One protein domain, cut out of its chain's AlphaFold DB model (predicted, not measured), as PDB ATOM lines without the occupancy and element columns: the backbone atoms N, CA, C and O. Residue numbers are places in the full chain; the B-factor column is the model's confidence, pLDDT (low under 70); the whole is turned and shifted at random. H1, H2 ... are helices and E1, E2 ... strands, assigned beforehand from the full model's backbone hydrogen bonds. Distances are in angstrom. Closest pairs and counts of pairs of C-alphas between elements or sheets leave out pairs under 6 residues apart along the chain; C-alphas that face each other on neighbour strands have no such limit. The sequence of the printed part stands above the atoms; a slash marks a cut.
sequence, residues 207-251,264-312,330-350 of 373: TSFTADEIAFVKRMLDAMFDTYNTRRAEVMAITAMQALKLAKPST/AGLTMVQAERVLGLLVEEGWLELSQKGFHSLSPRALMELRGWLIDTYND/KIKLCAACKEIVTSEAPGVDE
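AT A GLANCE: This is residues 207 to 251, 264 to 312 and 330 to 350 of the 373 residues of the protein "Non-structural maintenance of chromosomes element 1 homolog" of Hortaea thailandica (UniProt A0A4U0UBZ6). A small three-stranded sheet has helices gathered round it: H1, H2 and H3 form a cluster in which H3 stands at wide angles to the longest helix, H1, while H4 and H5 lead on from E3 towards the last turns of H1. Residues 330 to 350, a stretch with no named element, form a loop and tail. The printed part has 115 residues with five named helices and three named strands, in the order H1 E1 H2 H3 E2 E3 H4 H5; the sheet runs E1 E3 E2, antiparallel, and the class is mostly helix. The whole is compact, with a radius of gyration of the C-alphas of 14.3 A and spans of 45 by 32 by 31 A.

HOW THE PARTS SIT: Start at H1, residues 211 to 227, which is on the sheet but only grazes it, with residues 220 to 225. Next comes E1, residues 237 to 239, an edge strand, and its antiparallel neighbour is E3, residues 291 to 294, with N 238 and O 292 within hydrogen-bond range at 2.9 A. H2, residues 240 to 245, is close to H1 but not clearly touching, with the C-alphas of Met 220 and Ala 243 closest at 6.0 A. H3, residues 268 to 280, touches H2 at a steep tilt of 43 degrees, opposite ways, with the C-alphas of Leu 244 and Met 268 closest at 5.8 A. H3 and H1 only just touch, with 3 pairs of C-alphas within 8 A; the closest are those of Glu 213 and Val 274, 7.0 A apart, and H1 touches H3 with residues 213 to 216 alone, H3 touches H1 with residues 271 to 274 alone. H3 lies over E2, residues 284 to 286, and stands up from the sheet at 51 degrees. E2 and E3 form a hairpin, with N 285 and O 293 at 2.8 A. H4, residues 296 to 301, only grazes the sheet, and H5, residues 303 to 310, is not on it. In H1 to H5 every O i to N i+4 pair is within hydrogen-bond range.

IN THESE COORDINATES: Find C-alpha 211 at (-10.737, 27.869, 7.027); from there H1 runs 22.6 A to C-alpha 227. H3 spans 18.4 A. H5 ends at C-alpha 310, at (-24.277, 31.727, 23.243).

THE WHOLE: The C-alphas of Ala 264 and Glu 350 are the two farthest apart, 46.8 A. Residues 252 to 263 and 313 to 329 are not printed; the C-alpha gaps are 11.7 A and 10.1 A. Of the links printed whole, none is long. The pLDDT is under 70 at residues 207, 251, 264, 312 and 344 to 350.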
ATOM      1  N   THR A 207     -10.282  36.893   6.411       69.06
ATOM      2  CA  THR A 207      -9.345  37.512   5.459       69.06
ATOM      3  C   THR A 207      -7.882  37.202   5.766       69.06
ATOM      4  O   THR A 207      -7.060  37.223   4.851       69.06
ATOM      5  N   SER A 208      -7.557  36.923   7.033       75.88
ATOM      6  CA  SER A 208      -6.179  36.705   7.507       75.88
ATOM      7  C   SER A 208      -5.893  35.244   7.858       75.88
ATOM      8  O   SER A 208      -4.746  34.802   7.776       75.88
ATOM      9  N   PHE A 209      -6.933  34.488   8.210       83.19
ATOM     10  CA  PHE A 209      -6.849  33.098   8.637       83.19
ATOM     11  C   PHE A 209      -7.460  32.158   7.595       83.19
ATOM     12  O   PHE A 209      -8.400  32.488   6.875       83.19
ATOM     13  N   THR A 210      -6.914  30.950   7.517       88.44
ATOM     14  CA  THR A 210      -7.461  29.867   6.690       88.44
ATOM     15  C   THR A 210      -8.719  29.260   7.321       88.44
ATOM     16  O   THR A 210      -8.962  29.408   8.517       88.44
ATOM     17  N   ALA A 211      -9.513  28.518   6.539       86.75
ATOM     18  CA  ALA A 211     -10.737  27.869   7.027       86.75
ATOM     19  C   ALA A 211     -10.502  26.961   8.254       86.75
ATOM     20  O   ALA A 211     -11.245  27.047   9.232       86.75
ATOM     21  N   ASP A 212      -9.431  26.158   8.240       88.62
ATOM     22  CA  ASP A 212      -9.047  25.300   9.372       88.62
ATOM     23  C   ASP A 212      -8.679  26.117  10.626       88.62
ATOM     24  O   ASP A 212      -8.966  25.704  11.752       88.62
ATOM     25  N   GLU A 213      -8.050  27.284  10.447       91.12
ATOM     26  CA  GLU A 213      -7.668  28.182  11.544       91.12
ATOM     27  C   GLU A 213      -8.884  28.877  12.153       91.12
ATOM     28  O   GLU A 213      -9.015  28.910  13.374       91.12
ATOM     29  N   ILE A 214      -9.821  29.342  11.328       89.00
ATOM     30  CA  ILE A 214     -11.086  29.926  11.798       89.00
ATOM     31  C   ILE A 214     -11.909  28.871  12.543       89.00
ATOM     32  O   ILE A 214     -12.451  29.142  13.613       89.00
ATOM     33  N   ALA A 215     -11.960  27.637  12.033       89.81
ATOM     34  CA  ALA A 215     -12.636  26.535  12.709       89.81
ATOM     35  C   ALA A 215     -11.996  26.209  14.068       89.81
ATOM     36  O   ALA A 215     -12.702  25.917  15.035       89.81
ATOM     37  N   PHE A 216     -10.664  26.283  14.165       92.31
ATOM     38  CA  PHE A 216      -9.953  26.161  15.436       92.31
ATOM     39  C   PHE A 216     -10.316  27.290  16.412       92.31
ATOM     40  O   PHE A 216     -10.626  27.004  17.569       92.31
ATOM     41  N   VAL A 217     -10.338  28.544  15.947       92.44
ATOM     42  CA  VAL A 217     -10.756  29.701  16.756       92.44
ATOM     43  C   VAL A 217     -12.180  29.517  17.264       92.44
ATOM     44  O   VAL A 217     -12.414  29.670  18.459       92.44
ATOM     45  N   LYS A 218     -13.117  29.113  16.402       91.12
ATOM     46  CA  LYS A 218     -14.501  28.852  16.808       91.12
ATOM     47  C   LYS A 218     -14.574  27.793  17.911       91.12
ATOM     48  O   LYS A 218     -15.177  28.050  18.944       91.12
ATOM     49  N   ARG A 219     -13.894  26.649  17.758       92.94
ATOM     50  CA  ARG A 219     -13.853  25.611  18.811       92.94
ATOM     51  C   ARG A 219     -13.255  26.124  20.119       92.94
ATOM     52  O   ARG A 219     -13.678  25.707  21.193       92.94
ATOM     53  N   MET A 220     -12.255  27.002  20.043       94.12
ATOM     54  CA  MET A 220     -11.675  27.640  21.221       94.12
ATOM     55  C   MET A 220     -12.695  28.550  21.923       94.12
ATOM     56  O   MET A 220     -12.806  28.473  23.144       94.12
ATOM     57  N   LEU A 221     -13.445  29.366  21.175       93.12
ATOM     58  CA  LEU A 221     -14.513  30.210  21.723       93.12
ATOM     59  C   LEU A 221     -15.637  29.359  22.327       93.12
ATOM     60  O   LEU A 221     -16.026  29.602  23.466       93.12
ATOM     61  N   ASP A 222     -16.060  28.294  21.640       92.12
ATOM     62  CA  ASP A 222     -17.061  27.347  22.147       92.12
ATOM     63  C   ASP A 222     -16.581  26.713  23.468       92.12
ATOM     64  O   ASP A 222     -17.317  26.623  24.448       92.12
ATOM     65  N   ALA A 223     -15.299  26.352  23.572       91.94
ATOM     66  CA  ALA A 223     -14.748  25.868  24.833       91.94
ATOM     67  C   ALA A 223     -14.756  26.943  25.938       91.94
ATOM     68  O   ALA A 223     -15.100  26.629  27.078       91.94
ATOM     69  N   MET A 224     -14.406  28.196  25.626       92.25
ATOM     70  CA  MET A 224     -14.430  29.303  26.594       92.25
ATOM     71  C   MET A 224     -15.843  29.583  27.122       92.25
ATOM     72  O   MET A 224     -16.011  29.720  28.332       92.25
ATOM     73  N   PHE A 225     -16.844  29.666  26.242       90.50
ATOM     74  CA  PHE A 225     -18.179  30.165  26.591       90.50
ATOM     75  C   PHE A 225     -19.227  29.078  26.851       90.50
ATOM     76  O   PHE A 225     -20.155  29.342  27.611       90.50
ATOM     77  N   ASP A 226     -19.062  27.860  26.324       88.38
ATOM     78  CA  ASP A 226     -19.978  26.741  26.597       88.38
ATOM     79  C   ASP A 226     -19.407  25.720  27.577       88.38
ATOM     80  O   ASP A 226     -20.136  25.187  28.412       88.38
ATOM     81  N   THR A 227     -18.115  25.399  27.464       87.75
ATOM     82  CA  THR A 227     -17.526  24.297  28.245       87.75
ATOM     83  C   THR A 227     -17.012  24.757  29.606       87.75
ATOM     84  O   THR A 227     -17.243  24.084  30.609       87.75
ATOM     85  N   TYR A 228     -16.281  25.874  29.651       87.31
ATOM     86  CA  TYR A 228     -15.651  26.362  30.883       87.31
ATOM     87  C   TYR A 228     -16.485  27.400  31.631       87.31
ATOM     88  O   TYR A 228     -16.363  27.492  32.852       87.31
ATOM     89  N   ASN A 229     -17.359  28.129  30.939       86.88
ATOM     90  CA  ASN A 229     -18.290  29.073  31.544       86.88
ATOM     91  C   ASN A 229     -19.566  28.353  32.014       86.88
ATOM     92  O   ASN A 229     -20.515  28.145  31.260       86.88
ATOM     93  N   THR A 230     -19.570  27.932  33.276       82.50
ATOM     94  CA  THR A 230     -20.666  27.172  33.896       82.50
ATOM     95  C   THR A 230     -21.273  27.942  35.067       82.50
ATOM     96  O   THR A 230     -20.579  28.735  35.699       82.50
ATOM     97  N   ARG A 231     -22.515  27.609  35.466       78.12
ATOM     98  CA  ARG A 231     -23.194  28.189  36.652       78.12
ATOM     99  C   ARG A 231     -22.331  28.185  37.930       78.12
ATOM    100  O   ARG A 231     -22.543  28.995  38.821       78.12
ATOM    101  N   ARG A 232     -21.401  27.228  38.061       75.50
ATOM    102  CA  ARG A 232     -20.532  27.064  39.243       75.50
ATOM    103  C   ARG A 232     -19.159  27.719  39.093       75.50
ATOM    104  O   ARG A 232     -18.463  27.881  40.092       75.50
ATOM    105  N   ALA A 233     -18.743  28.019  37.868       77.00
ATOM    106  CA  ALA A 233     -17.434  28.566  37.551       77.00
ATOM    107  C   ALA A 233     -17.523  29.366  36.247       77.00
ATOM    108  O   ALA A 233     -17.580  28.786  35.165       77.00
ATOM    109  N   GLU A 234     -17.513  30.692  36.354       82.38
ATOM    110  CA  GLU A 234     -17.683  31.617  35.225       82.38
ATOM    111  C   GLU A 234     -16.338  31.927  34.567       82.38
ATOM    112  O   GLU A 234     -15.830  33.050  34.586       82.38
ATOM    113  N   VAL A 235     -15.699  30.883  34.038       85.44
ATOM    114  CA  VAL A 235     -14.363  30.987  33.451       85.44
ATOM    115  C   VAL A 235     -14.476  31.142  31.939       85.44
ATOM    116  O   VAL A 235     -14.477  30.166  31.199       85.44
ATOM    117  N   MET A 236     -14.497  32.390  31.475       90.06
ATOM    118  CA  MET A 236     -14.477  32.750  30.048       90.06
ATOM    119  C   MET A 236     -13.038  32.900  29.525       90.06
ATOM    120  O   MET A 236     -12.656  33.915  28.942       90.06
ATOM    121  N   ALA A 237     -12.201  31.902  29.812       91.62
ATOM    122  CA  ALA A 237     -10.785  31.892  29.459       91.62
ATOM    123  C   ALA A 237     -10.258  30.459  29.305       91.62
ATOM    124  O   ALA A 237     -10.810  29.517  29.873       91.62
ATOM    125  N   ILE A 238      -9.156  30.288  28.572       93.38
ATOM    126  CA  ILE A 238      -8.562  28.974  28.290       93.38
ATOM    127  C   ILE A 238      -7.042  28.980  28.468       93.38
ATOM    128  O   ILE A 238      -6.352  29.941  28.138       93.38
ATOM    129  N   THR A 239      -6.473  27.889  28.970       94.56
ATOM    130  CA  THR A 239      -5.011  27.704  28.970       94.56
ATOM    131  C   THR A 239      -4.511  27.275  27.590       94.56
ATOM    132  O   THR A 239      -5.247  26.647  26.828       94.56
ATOM    133  N   ALA A 240      -3.232  27.522  27.282       92.94
ATOM    134  CA  ALA A 240      -2.630  27.052  26.027       92.94
ATOM    135  C   ALA A 240      -2.837  25.540  25.827       92.94
ATOM    136  O   ALA A 240      -3.285  25.098  24.777       92.94
ATOM    137  N   MET A 241      -2.610  24.735  26.869       93.25
ATOM    138  CA  MET A 241      -2.768  23.279  26.794       93.25
ATOM    139  C   MET A 241      -4.209  22.847  26.482       93.25
ATOM    140  O   MET A 241      -4.421  21.876  25.756       93.25
ATOM    141  N   GLN A 242      -5.205  23.543  27.035       94.06
ATOM    142  CA  GLN A 242      -6.612  23.289  26.724       94.06
ATOM    143  C   GLN A 242      -6.940  23.698  25.286       94.06
ATOM    144  O   GLN A 242      -7.590  22.922  24.592       94.06
ATOM    145  N   ALA A 243      -6.446  24.850  24.821       93.56
ATOM    146  CA  ALA A 243      -6.637  25.302  23.446       93.56
ATOM    147  C   ALA A 243      -6.029  24.311  22.446       93.56
ATOM    148  O   ALA A 243      -6.701  23.877  21.520       93.56
ATOM    149  N   LEU A 244      -4.797  23.851  22.674       93.50
ATOM    150  CA  LEU A 244      -4.123  22.917  21.771       93.50
ATOM    151  C   LEU A 244      -4.866  21.579  21.617       93.50
ATOM    152  O   LEU A 244      -4.880  21.001  20.533       93.50
ATOM    153  N   LYS A 245      -5.562  21.100  22.656       93.19
ATOM    154  CA  LYS A 245      -6.411  19.894  22.554       93.19
ATOM    155  C   LYS A 245      -7.581  20.061  21.574       93.19
ATOM    156  O   LYS A 245      -8.091  19.058  21.084       93.19
ATOM    157  N   LEU A 246      -7.968  21.299  21.262       92.31
ATOM    158  CA  LEU A 246      -9.027  21.655  20.312       92.31
ATOM    159  C   LEU A 246      -8.496  21.842  18.880       92.31
ATOM    160  O   LEU A 246      -9.253  22.230  17.988       92.31
ATOM    161  N   ALA A 247      -7.209  21.568  18.623       91.06
ATOM    162  CA  ALA A 247      -6.601  21.692  17.295       91.06
ATOM    163  C   ALA A 247      -7.301  20.825  16.236       91.06
ATOM    164  O   ALA A 247      -7.366  21.205  15.068       91.06
ATOM    165  N   LYS A 248      -7.891  19.696  16.645       88.88
ATOM    166  CA  LYS A 248      -8.654  18.796  15.772       88.88
ATOM    167  C   LYS A 248     -10.132  18.747  16.171       88.88
ATOM    168  O   LYS A 248     -10.424  18.833  17.364       88.88
ATOM    169  N   PRO A 249     -11.049  18.591  15.201       80.94
ATOM    170  CA  PRO A 249     -12.469  18.417  15.497       80.94
ATOM    171  C   PRO A 249     -12.692  17.133  16.297       80.94
ATOM    172  O   PRO A 249     -11.987  16.137  16.103       80.94
ATOM    173  N   SER A 250     -13.678  17.146  17.194       70.25
ATOM    174  CA  SER A 250     -14.060  15.920  17.898       70.25
ATOM    175  C   SER A 250     -14.825  14.995  16.947       70.25
ATOM    176  O   SER A 250     -15.584  15.455  16.096       70.25
ATOM    177  N   THR A 251     -14.689  13.675  17.104       58.91
ATOM    178  CA  THR A 251     -15.384  12.679  16.260       58.91
ATOM    179  C   THR A 251     -16.915  12.830  16.277       58.91
ATOM    180  O   THR A 251     -17.584  12.353  15.367       58.91
ATOM    181  N   ALA A 264      -9.630  19.425   8.092       69.75
ATOM    182  CA  ALA A 264      -8.670  18.413   8.545       69.75
ATOM    183  C   ALA A 264      -8.184  18.688   9.984       69.75
ATOM    184  O   ALA A 264      -7.670  17.787  10.659       69.75
ATOM    185  N   GLY A 265      -8.398  19.916  10.467       82.12
ATOM    186  CA  GLY A 265      -7.883  20.390  11.739       82.12
ATOM    187  C   GLY A 265      -6.404  20.753  11.644       82.12
ATOM    188  O   GLY A 265      -5.698  20.418  10.694       82.12
ATOM    189  N   LEU A 266      -5.922  21.443  12.668       89.56
ATOM    190  CA  LEU A 266      -4.546  21.899  12.758       89.56
ATOM    191  C   LEU A 266      -3.662  20.858  13.450       89.56
ATOM    192  O   LEU A 266      -4.097  20.069  14.296       89.56
ATOM    193  N   THR A 267      -2.371  20.883  13.129       92.69
ATOM    194  CA  THR A 267      -1.352  20.290  14.004       92.69
ATOM    195  C   THR A 267      -1.206  21.124  15.280       92.69
ATOM    196  O   THR A 267      -1.527  22.310  15.294       92.69
ATOM    197  N   MET A 268      -0.667  20.533  16.352       91.44
ATOM    198  CA  MET A 268      -0.435  21.255  17.616       91.44
ATOM    199  C   MET A 268       0.449  22.494  17.414       91.44
ATOM    200  O   MET A 268       0.154  23.550  17.953       91.44
ATOM    201  N   VAL A 269       1.484  22.387  16.571       93.38
ATOM    202  CA  VAL A 269       2.394  23.503  16.259       93.38
ATOM    203  C   VAL A 269       1.668  24.623  15.507       93.38
ATOM    204  O   VAL A 269       1.879  25.800  15.786       93.38
ATOM    205  N   GLN A 270       0.784  24.280  14.567       93.44
ATOM    206  CA  GLN A 270      -0.036  25.277  13.873       93.44
ATOM    207  C   GLN A 270      -1.038  25.941  14.821       93.44
ATOM    208  O   GLN A 270      -1.190  27.155  14.765       93.44
ATOM    209  N   ALA A 271      -1.677  25.178  15.709       94.31
ATOM    210  CA  ALA A 271      -2.599  25.722  16.704       94.31
ATOM    211  C   ALA A 271      -1.890  26.675  17.684       94.31
ATOM    212  O   ALA A 271      -2.416  27.743  17.984       94.31
ATOM    213  N   GLU A 272      -0.675  26.337  18.126       94.69
ATOM    214  CA  GLU A 272       0.154  27.216  18.961       94.69
ATOM    215  C   GLU A 272       0.522  28.511  18.229       94.69
ATOM    216  O   GLU A 272       0.395  29.599  18.789       94.69
ATOM    217  N   ARG A 273       0.896  28.409  16.947       95.31
ATOM    218  CA  ARG A 273       1.161  29.574  16.090       95.31
ATOM    219  C   ARG A 273      -0.064  30.479  15.979       95.31
ATOM    220  O   ARG A 273       0.074  31.687  16.131       95.31
ATOM    221  N   VAL A 274      -1.242  29.911  15.719       94.19
ATOM    222  CA  VAL A 274      -2.495  30.677  15.628       94.19
ATOM    223  C   VAL A 274      -2.795  31.363  16.955       94.19
ATOM    224  O   VAL A 274      -3.103  32.546  16.957       94.19
ATOM    225  N   LEU A 275      -2.633  30.669  18.084       94.50
ATOM    226  CA  LEU A 275      -2.838  31.262  19.405       94.50
ATOM    227  C   LEU A 275      -1.902  32.458  19.651       94.50
ATOM    228  O   LEU A 275      -2.349  33.484  20.156       94.50
ATOM    229  N   GLY A 276      -0.635  32.351  19.238       94.50
ATOM    230  CA  GLY A 276       0.322  33.459  19.281       94.50
ATOM    231  C   GLY A 276      -0.092  34.643  18.405       94.50
ATOM    232  O   GLY A 276      -0.076  35.776  18.877       94.50
ATOM    233  N   LEU A 277      -0.536  34.382  17.170       92.88
ATOM    234  CA  LEU A 277      -1.022  35.420  16.254       92.88
ATOM    235  C   LEU A 277      -2.259  36.142  16.796       92.88
ATOM    236  O   LEU A 277      -2.351  37.355  16.687       92.88
ATOM    237  N   LEU A 278      -3.187  35.427  17.437       92.19
ATOM    238  CA  LEU A 278      -4.363  36.047  18.055       92.19
ATOM    239  C   LEU A 278      -3.990  36.996  19.196       92.19
ATOM    240  O   LEU A 278      -4.674  37.993  19.409       92.19
ATOM    241  N   VAL A 279      -2.925  36.695  19.940       93.00
ATOM    242  CA  VAL A 279      -2.408  37.605  20.969       93.00
ATOM    243  C   VAL A 279      -1.700  38.798  20.324       93.00
ATOM    244  O   VAL A 279      -1.922  39.933  20.737       93.00
ATOM    245  N   GLU A 280      -0.885  38.563  19.293       90.31
ATOM    246  CA  GLU A 280      -0.147  39.610  18.572       90.31
ATOM    247  C   GLU A 280      -1.078  40.609  17.864       90.31
ATOM    248  O   GLU A 280      -0.872  41.816  17.958       90.31
ATOM    249  N   GLU A 281      -2.147  40.122  17.234       87.12
ATOM    250  CA  GLU A 281      -3.200  40.929  16.598       87.12
ATOM    251  C   GLU A 281      -4.227  41.487  17.606       87.12
ATOM    252  O   GLU A 281      -5.241  42.082  17.228       87.12
ATOM    253  N   GLY A 282      -4.014  41.277  18.907       88.38
ATOM    254  CA  GLY A 282      -4.858  41.842  19.956       88.38
ATOM    255  C   GLY A 282      -6.292  41.306  19.979       88.38
ATOM    256  O   GLY A 282      -7.183  42.013  20.446       88.38
ATOM    257  N   TRP A 283      -6.539  40.084  19.502       90.88
ATOM    258  CA  TRP A 283      -7.800  39.354  19.711       90.88
ATOM    259  C   TRP A 283      -7.861  38.708  21.098       90.88
ATOM    260  O   TRP A 283      -8.924  38.642  21.719       90.88
ATOM    261  N   LEU A 284      -6.713  38.251  21.600       93.31
ATOM    262  CA  LEU A 284      -6.574  37.621  22.909       93.31
ATOM    263  C   LEU A 284      -5.586  38.376  23.795       93.31
ATOM    264  O   LEU A 284      -4.610  38.952  23.327       93.31
ATOM    265  N   GLU A 285      -5.803  38.281  25.098       93.00
ATOM    266  CA  GLU A 285      -4.854  38.699  26.123       93.00
ATOM    267  C   GLU A 285      -4.360  37.480  26.899       93.00
ATOM    268  O   GLU A 285      -5.143  36.591  27.245       93.00
ATOM    269  N   LEU A 286      -3.060  37.449  27.197       92.81
ATOM    270  CA  LEU A 286      -2.445  36.422  28.028       92.81
ATOM    271  C   LEU A 286      -2.249  36.948  29.452       92.81
ATOM    272  O   LEU A 286      -1.447  37.845  29.708       92.81
ATOM    273  N   SER A 287      -2.959  36.352  30.403       90.31
ATOM    274  CA  SER A 287      -2.767  36.638  31.826       90.31
ATOM    275  C   SER A 287      -1.439  36.079  32.351       90.31
ATOM    276  O   SER A 287      -0.924  35.070  31.865       90.31
ATOM    277  N   GLN A 288      -0.940  36.645  33.455       86.94
ATOM    278  CA  GLN A 288       0.249  36.138  34.167       86.94
ATOM    279  C   GLN A 288       0.114  34.673  34.620       86.94
ATOM    280  O   GLN A 288       1.111  33.995  34.849       86.94
ATOM    281  N   LYS A 289      -1.124  34.180  34.755       86.94
ATOM    282  CA  LYS A 289      -1.439  32.800  35.149       86.94
ATOM    283  C   LYS A 289      -1.520  31.835  33.955       86.94
ATOM    284  O   LYS A 289      -1.847  30.671  34.155       86.94
ATOM    285  N   GLY A 290      -1.251  32.294  32.731       89.00
ATOM    286  CA  GLY A 290      -1.249  31.458  31.525       89.00
ATOM    287  C   GLY A 290      -2.626  31.225  30.892       89.00
ATOM    288  O   GLY A 290      -2.770  30.339  30.046       89.00
ATOM    289  N   PHE A 291      -3.642  31.995  31.295       92.44
ATOM    290  CA  PHE A 291      -4.962  31.986  30.659       92.44
ATOM    291  C   PHE A 291      -5.030  33.006  29.531       92.44
ATOM    292  O   PHE A 291      -4.630  34.153  29.732       92.44
ATOM    293  N   HIS A 292      -5.588  32.578  28.406       94.38
ATOM    294  CA  HIS A 292      -5.973  33.397  27.270       94.38
ATOM    295  C   HIS A 292      -7.445  33.769  27.423       94.38
ATOM    296  O   HIS A 292      -8.283  32.885  27.617       94.38
ATOM    297  N   SER A 293      -7.758  35.054  27.333       93.94
ATOM    298  CA  SER A 293      -9.123  35.589  27.342       93.94
ATOM    299  C   SER A 293      -9.309  36.557  26.183       93.94
ATOM    300  O   SER A 293      -8.324  37.083  25.666       93.94
ATOM    301  N   LEU A 294     -10.554  36.815  25.781       93.69
ATOM    302  CA  LEU A 294     -10.837  37.844  24.780       93.69
ATOM    303  C   LEU A 294     -10.335  39.214  25.245       93.69
ATOM    304  O   LEU A 294     -10.564  39.608  26.392       93.69
ATOM    305  N   SER A 295      -9.679  39.936  24.339       92.31
ATOM    306  CA  SER A 295      -9.262  41.315  24.573       92.31
ATOM    307  C   SER A 295     -10.467  42.273  24.573       92.31
ATOM    308  O   SER A 295     -11.533  41.947  24.038       92.31
ATOM    309  N   PRO A 296     -10.317  43.506  25.089       91.50
ATOM    310  CA  PRO A 296     -11.337  44.548  24.982       91.50
ATOM    311  C   PRO A 296     -11.779  44.820  23.539       91.50
ATOM    312  O   PRO A 296     -12.958  45.067  23.296       91.50
ATOM    313  N   ARG A 297     -10.854  44.730  22.575       90.12
ATOM    314  CA  ARG A 297     -11.153  44.851  21.144       90.12
ATOM    315  C   ARG A 297     -12.073  43.737  20.675       90.12
ATOM    316  O   ARG A 297     -13.126  44.017  20.111       90.12
ATOM    317  N   ALA A 298     -11.691  42.493  20.952       90.81
ATOM    318  CA  ALA A 298     -12.462  41.332  20.545       90.81
ATOM    319  C   ALA A 298     -13.866  41.351  21.157       90.81
ATOM    320  O   ALA A 298     -14.826  41.018  20.477       90.81
ATOM    321  N   LEU A 299     -14.008  41.808  22.405       91.56
ATOM    322  CA  LEU A 299     -15.316  41.969  23.046       91.56
ATOM    323  C   LEU A 299     -16.187  43.044  22.390       91.56
ATOM    324  O   LEU A 299     -17.397  42.856  22.312       91.56
ATOM    325  N   MET A 300     -15.601  44.152  21.923       89.94
ATOM    326  CA  MET A 300     -16.345  45.185  21.193       89.94
ATOM    327  C   MET A 300     -16.778  44.700  19.805       89.94
ATOM    328  O   MET A 300     -17.915  44.944  19.408       89.94
ATOM    329  N   GLU A 301     -15.890  44.009  19.087       87.94
ATOM    330  CA  GLU A 301     -16.150  43.531  17.724       87.94
ATOM    331  C   GLU A 301     -17.084  42.315  17.681       87.94
ATOM    332  O   GLU A 301     -18.030  42.284  16.900       87.94
ATOM    333  N   LEU A 302     -16.871  41.324  18.551       89.00
ATOM    334  CA  LEU A 302     -17.665  40.092  18.593       89.00
ATOM    335  C   LEU A 302     -18.936  40.235  19.438       89.00
ATOM    336  O   LEU A 302     -19.624  39.245  19.661       89.00
ATOM    337  N   ARG A 303     -19.270  41.437  19.929       88.44
ATOM    338  CA  ARG A 303     -20.362  41.638  20.895       88.44
ATOM    339  C   ARG A 303     -21.679  41.013  20.439       88.44
ATOM    340  O   ARG A 303     -22.294  40.284  21.210       88.44
ATOM    341  N   GLY A 304     -22.117  41.339  19.221       87.00
ATOM    342  CA  GLY A 304     -23.363  40.812  18.658       87.00
ATOM    343  C   GLY A 304     -23.291  39.298  18.498       87.00
ATOM    344  O   GLY A 304     -24.100  38.581  19.067       87.00
ATOM    345  N   TRP A 305     -22.232  38.816  17.844       87.19
ATOM    346  CA  TRP A 305     -22.030  37.391  17.599       87.19
ATOM    347  C   TRP A 305     -21.991  36.542  18.879       87.19
ATOM    348  O   TRP A 305     -22.586  35.471  18.912       87.19
ATOM    349  N   LEU A 306     -21.322  37.005  19.942       89.69
ATOM    350  CA  LEU A 306     -21.246  36.289  21.221       89.69
ATOM    351  C   LEU A 306     -22.626  36.144  21.867       89.69
ATOM    352  O   LEU A 306     -22.946  35.077  22.386       89.69
ATOM    353  N   ILE A 307     -23.428  37.212  21.845       88.88
ATOM    354  CA  ILE A 307     -24.780  37.204  22.408       88.88
ATOM    355  C   ILE A 307     -25.666  36.267  21.582       88.88
ATOM    356  O   ILE A 307     -26.224  35.329  22.142       88.88
ATOM    357  N   ASP A 308     -25.719  36.442  20.264       86.81
ATOM    358  CA  ASP A 308     -26.552  35.618  19.383       86.81
ATOM    359  C   ASP A 308     -26.113  34.136  19.406       86.81
ATOM    360  O   ASP A 308     -26.922  33.216  19.375       86.81
ATOM    361  N   THR A 309     -24.819  33.842  19.511       86.56
ATOM    362  CA  THR A 309     -24.351  32.444  19.487       86.56
ATOM    363  C   THR A 309     -24.604  31.729  20.812       86.56
ATOM    364  O   THR A 309     -25.050  30.580  20.826       86.56
ATOM    365  N   TYR A 310     -24.308  32.386  21.935       87.81
ATOM    366  CA  TYR A 310     -24.277  31.727  23.243       87.81
ATOM    367  C   TYR A 310     -25.495  32.028  24.125       87.81
ATOM    368  O   TYR A 310     -25.708  31.296  25.091       87.81
ATOM    369  N   ASN A 311     -26.303  33.043  23.796       86.50
ATOM    370  CA  ASN A 311     -27.546  33.352  24.507       86.50
ATOM    371  C   ASN A 311     -28.824  33.100  23.674       86.50
ATOM    372  O   ASN A 311     -29.829  32.778  24.293       86.50
ATOM    373  N   ASP A 312     -28.825  33.180  22.331       67.56
ATOM    374  CA  ASP A 312     -30.045  32.918  21.515       67.56
ATOM    375  C   ASP A 312     -30.309  31.423  21.242       67.56
ATOM    376  O   ASP A 312     -31.269  31.057  20.552       67.56
ATOM    377  N   LYS A 330     -25.251  32.826  29.483       85.69
ATOM    378  CA  LYS A 330     -23.796  32.617  29.399       85.69
ATOM    379  C   LYS A 330     -23.042  33.934  29.267       85.69
ATOM    380  O   LYS A 330     -22.041  34.139  29.951       85.69
ATOM    381  N   ILE A 331     -23.517  34.830  28.400       89.81
ATOM    382  CA  ILE A 331     -22.903  36.139  28.166       89.81
ATOM    383  C   ILE A 331     -23.647  37.193  28.974       89.81
ATOM    384  O   ILE A 331     -24.761  37.593  28.634       89.81
ATOM    385  N   LYS A 332     -23.010  37.667  30.043       88.56
ATOM    386  CA  LYS A 332     -23.567  38.693  30.929       88.56
ATOM    387  C   LYS A 332     -23.174  40.093  30.478       88.56
ATOM    388  O   LYS A 332     -22.049  40.331  30.040       88.56
ATOM    389  N   LEU A 333     -24.090  41.040  30.671       89.38
ATOM    390  CA  LEU A 333     -23.868  42.462  30.415       89.38
ATOM    391  C   LEU A 333     -23.826  43.240  31.734       89.38
ATOM    392  O   LEU A 333     -24.627  42.977  32.633       89.38
ATOM    393  N   CYS A 334     -22.951  44.243  31.855       84.12
ATOM    394  CA  CYS A 334     -23.017  45.149  33.005       84.12
ATOM    395  C   CYS A 334     -24.352  45.920  32.992       84.12
ATOM    396  O   CYS A 334     -24.772  46.463  31.968       84.12
ATOM    397  N   ALA A 335     -24.985  46.060  34.163       80.56
ATOM    398  CA  ALA A 335     -26.243  46.786  34.309       80.56
ATOM    399  C   ALA A 335     -26.145  48.278  33.925       80.56
ATOM    400  O   ALA A 335     -27.107  48.806  33.363       80.56
ATOM    401  N   ALA A 336     -25.004  48.928  34.186       80.81
ATOM    402  CA  ALA A 336     -24.759  50.345  33.912       80.81
ATOM    403  C   ALA A 336     -24.334  50.636  32.462       80.81
ATOM    404  O   ALA A 336     -24.986  51.436  31.800       80.81
ATOM    405  N   CYS A 337     -23.263  50.008  31.959       80.06
ATOM    406  CA  CYS A 337     -22.721  50.320  30.628       80.06
ATOM    407  C   CYS A 337     -23.201  49.394  29.502       80.06
ATOM    408  O   CYS A 337     -22.926  49.686  28.348       80.06
ATOM    409  N   LYS A 338     -23.910  48.296  29.810       86.19
ATOM    410  CA  LYS A 338     -24.390  47.298  28.828       86.19
ATOM    411  C   LYS A 338     -23.290  46.604  28.004       86.19
ATOM    412  O   LYS A 338     -23.589  45.966  26.989       86.19
ATOM    413  N   GLU A 339     -22.046  46.684  28.474       87.75
ATOM    414  CA  GLU A 339     -20.890  45.970  27.924       87.75
ATOM    415  C   GLU A 339     -20.790  44.544  28.472       87.75
ATOM    416  O   GLU A 339     -21.223  44.284  29.599       87.75
ATOM    417  N   ILE A 340     -20.195  43.639  27.688       89.56
ATOM    418  CA  ILE A 340     -19.955  42.245  28.089       89.56
ATOM    419  C   ILE A 340     -18.976  42.199  29.265       89.56
ATOM    420  O   ILE A 340     -17.938  42.863  29.257       89.56
ATOM    421  N   VAL A 341     -19.294  41.373  30.261       88.06
ATOM    422  CA  VAL A 341     -18.439  41.114  31.423       88.06
ATOM    423  C   VAL A 341     -17.896  39.692  31.327       88.06
ATOM    424  O   VAL A 341     -18.665  38.739  31.322       88.06
ATOM    425  N   THR A 342     -16.570  39.559  31.266       84.62
ATOM    426  CA  THR A 342     -15.865  38.265  31.192       84.62
ATOM    427  C   THR A 342     -15.052  37.943  32.441       84.62
ATOM    428  O   THR A 342     -14.532  36.839  32.581       84.62
ATOM    429  N   SER A 343     -14.923  38.897  33.362       71.81
ATOM    430  CA  SER A 343     -14.229  38.708  34.631       71.81
ATOM    431  C   SER A 343     -14.872  39.535  35.742       71.81
ATOM    432  O   SER A 343     -15.228  40.700  35.549       71.81
ATOM    433  N   GLU A 344     -14.965  38.949  36.935       54.75
ATOM    434  CA  GLU A 344     -15.291  39.664  38.170       54.75
ATOM    435  C   GLU A 344     -14.083  40.512  38.598       54.75
ATOM    436  O   GLU A 344     -13.286  40.134  39.455       54.75
ATOM    437  N   ALA A 345     -13.860  41.656  37.952       41.19
ATOM    438  CA  ALA A 345     -12.803  42.555  38.399       41.19
ATOM    439  C   ALA A 345     -13.226  43.283  39.696       41.19
ATOM    440  O   ALA A 345     -14.349  43.800  39.768       41.19
ATOM    441  N   PRO A 346     -12.340  43.420  40.703       35.88
ATOM    442  CA  PRO A 346     -12.617  44.238  41.879       35.88
ATOM    443  C   PRO A 346     -12.799  45.690  41.414       35.88
ATOM    444  O   PRO A 346     -11.903  46.286  40.818       35.88
ATOM    445  N   GLY A 347     -14.011  46.224  41.579       39.81
ATOM    446  CA  GLY A 347     -14.438  47.515  41.018       39.81
ATOM    447  C   GLY A 347     -15.529  47.433  39.941       39.81
ATOM    448  O   GLY A 347     -16.028  48.466  39.516       39.81
ATOM    449  N   VAL A 348     -15.959  46.235  39.519       41.72
ATOM    450  CA  VAL A 348     -17.261  46.044  38.826       41.72
ATOM    451  C   VAL A 348     -18.425  46.076  39.830       41.72
ATOM    452  O   VAL A 348     -19.587  46.158  39.445       41.72
ATOM    453  N   ASP A 349     -18.112  46.125  41.124       37.25
ATOM    454  CA  ASP A 349     -19.066  46.291  42.215       37.25
ATOM    455  C   ASP A 349     -19.976  47.520  42.032       37.25
ATOM    456  O   ASP A 349     -21.163  47.428  42.313       37.25
ATOM    457  N   GLU A 350     -19.510  48.646  41.482       42.22
ATOM    458  CA  GLU A 350     -20.408  49.779  41.167       42.22
ATOM    459  C   GLU A 350     -21.354  49.503  39.981       42.22
ATOM    460  O   GLU A 350     -22.456  50.050  39.919       42.22
TER     461      GLU A 350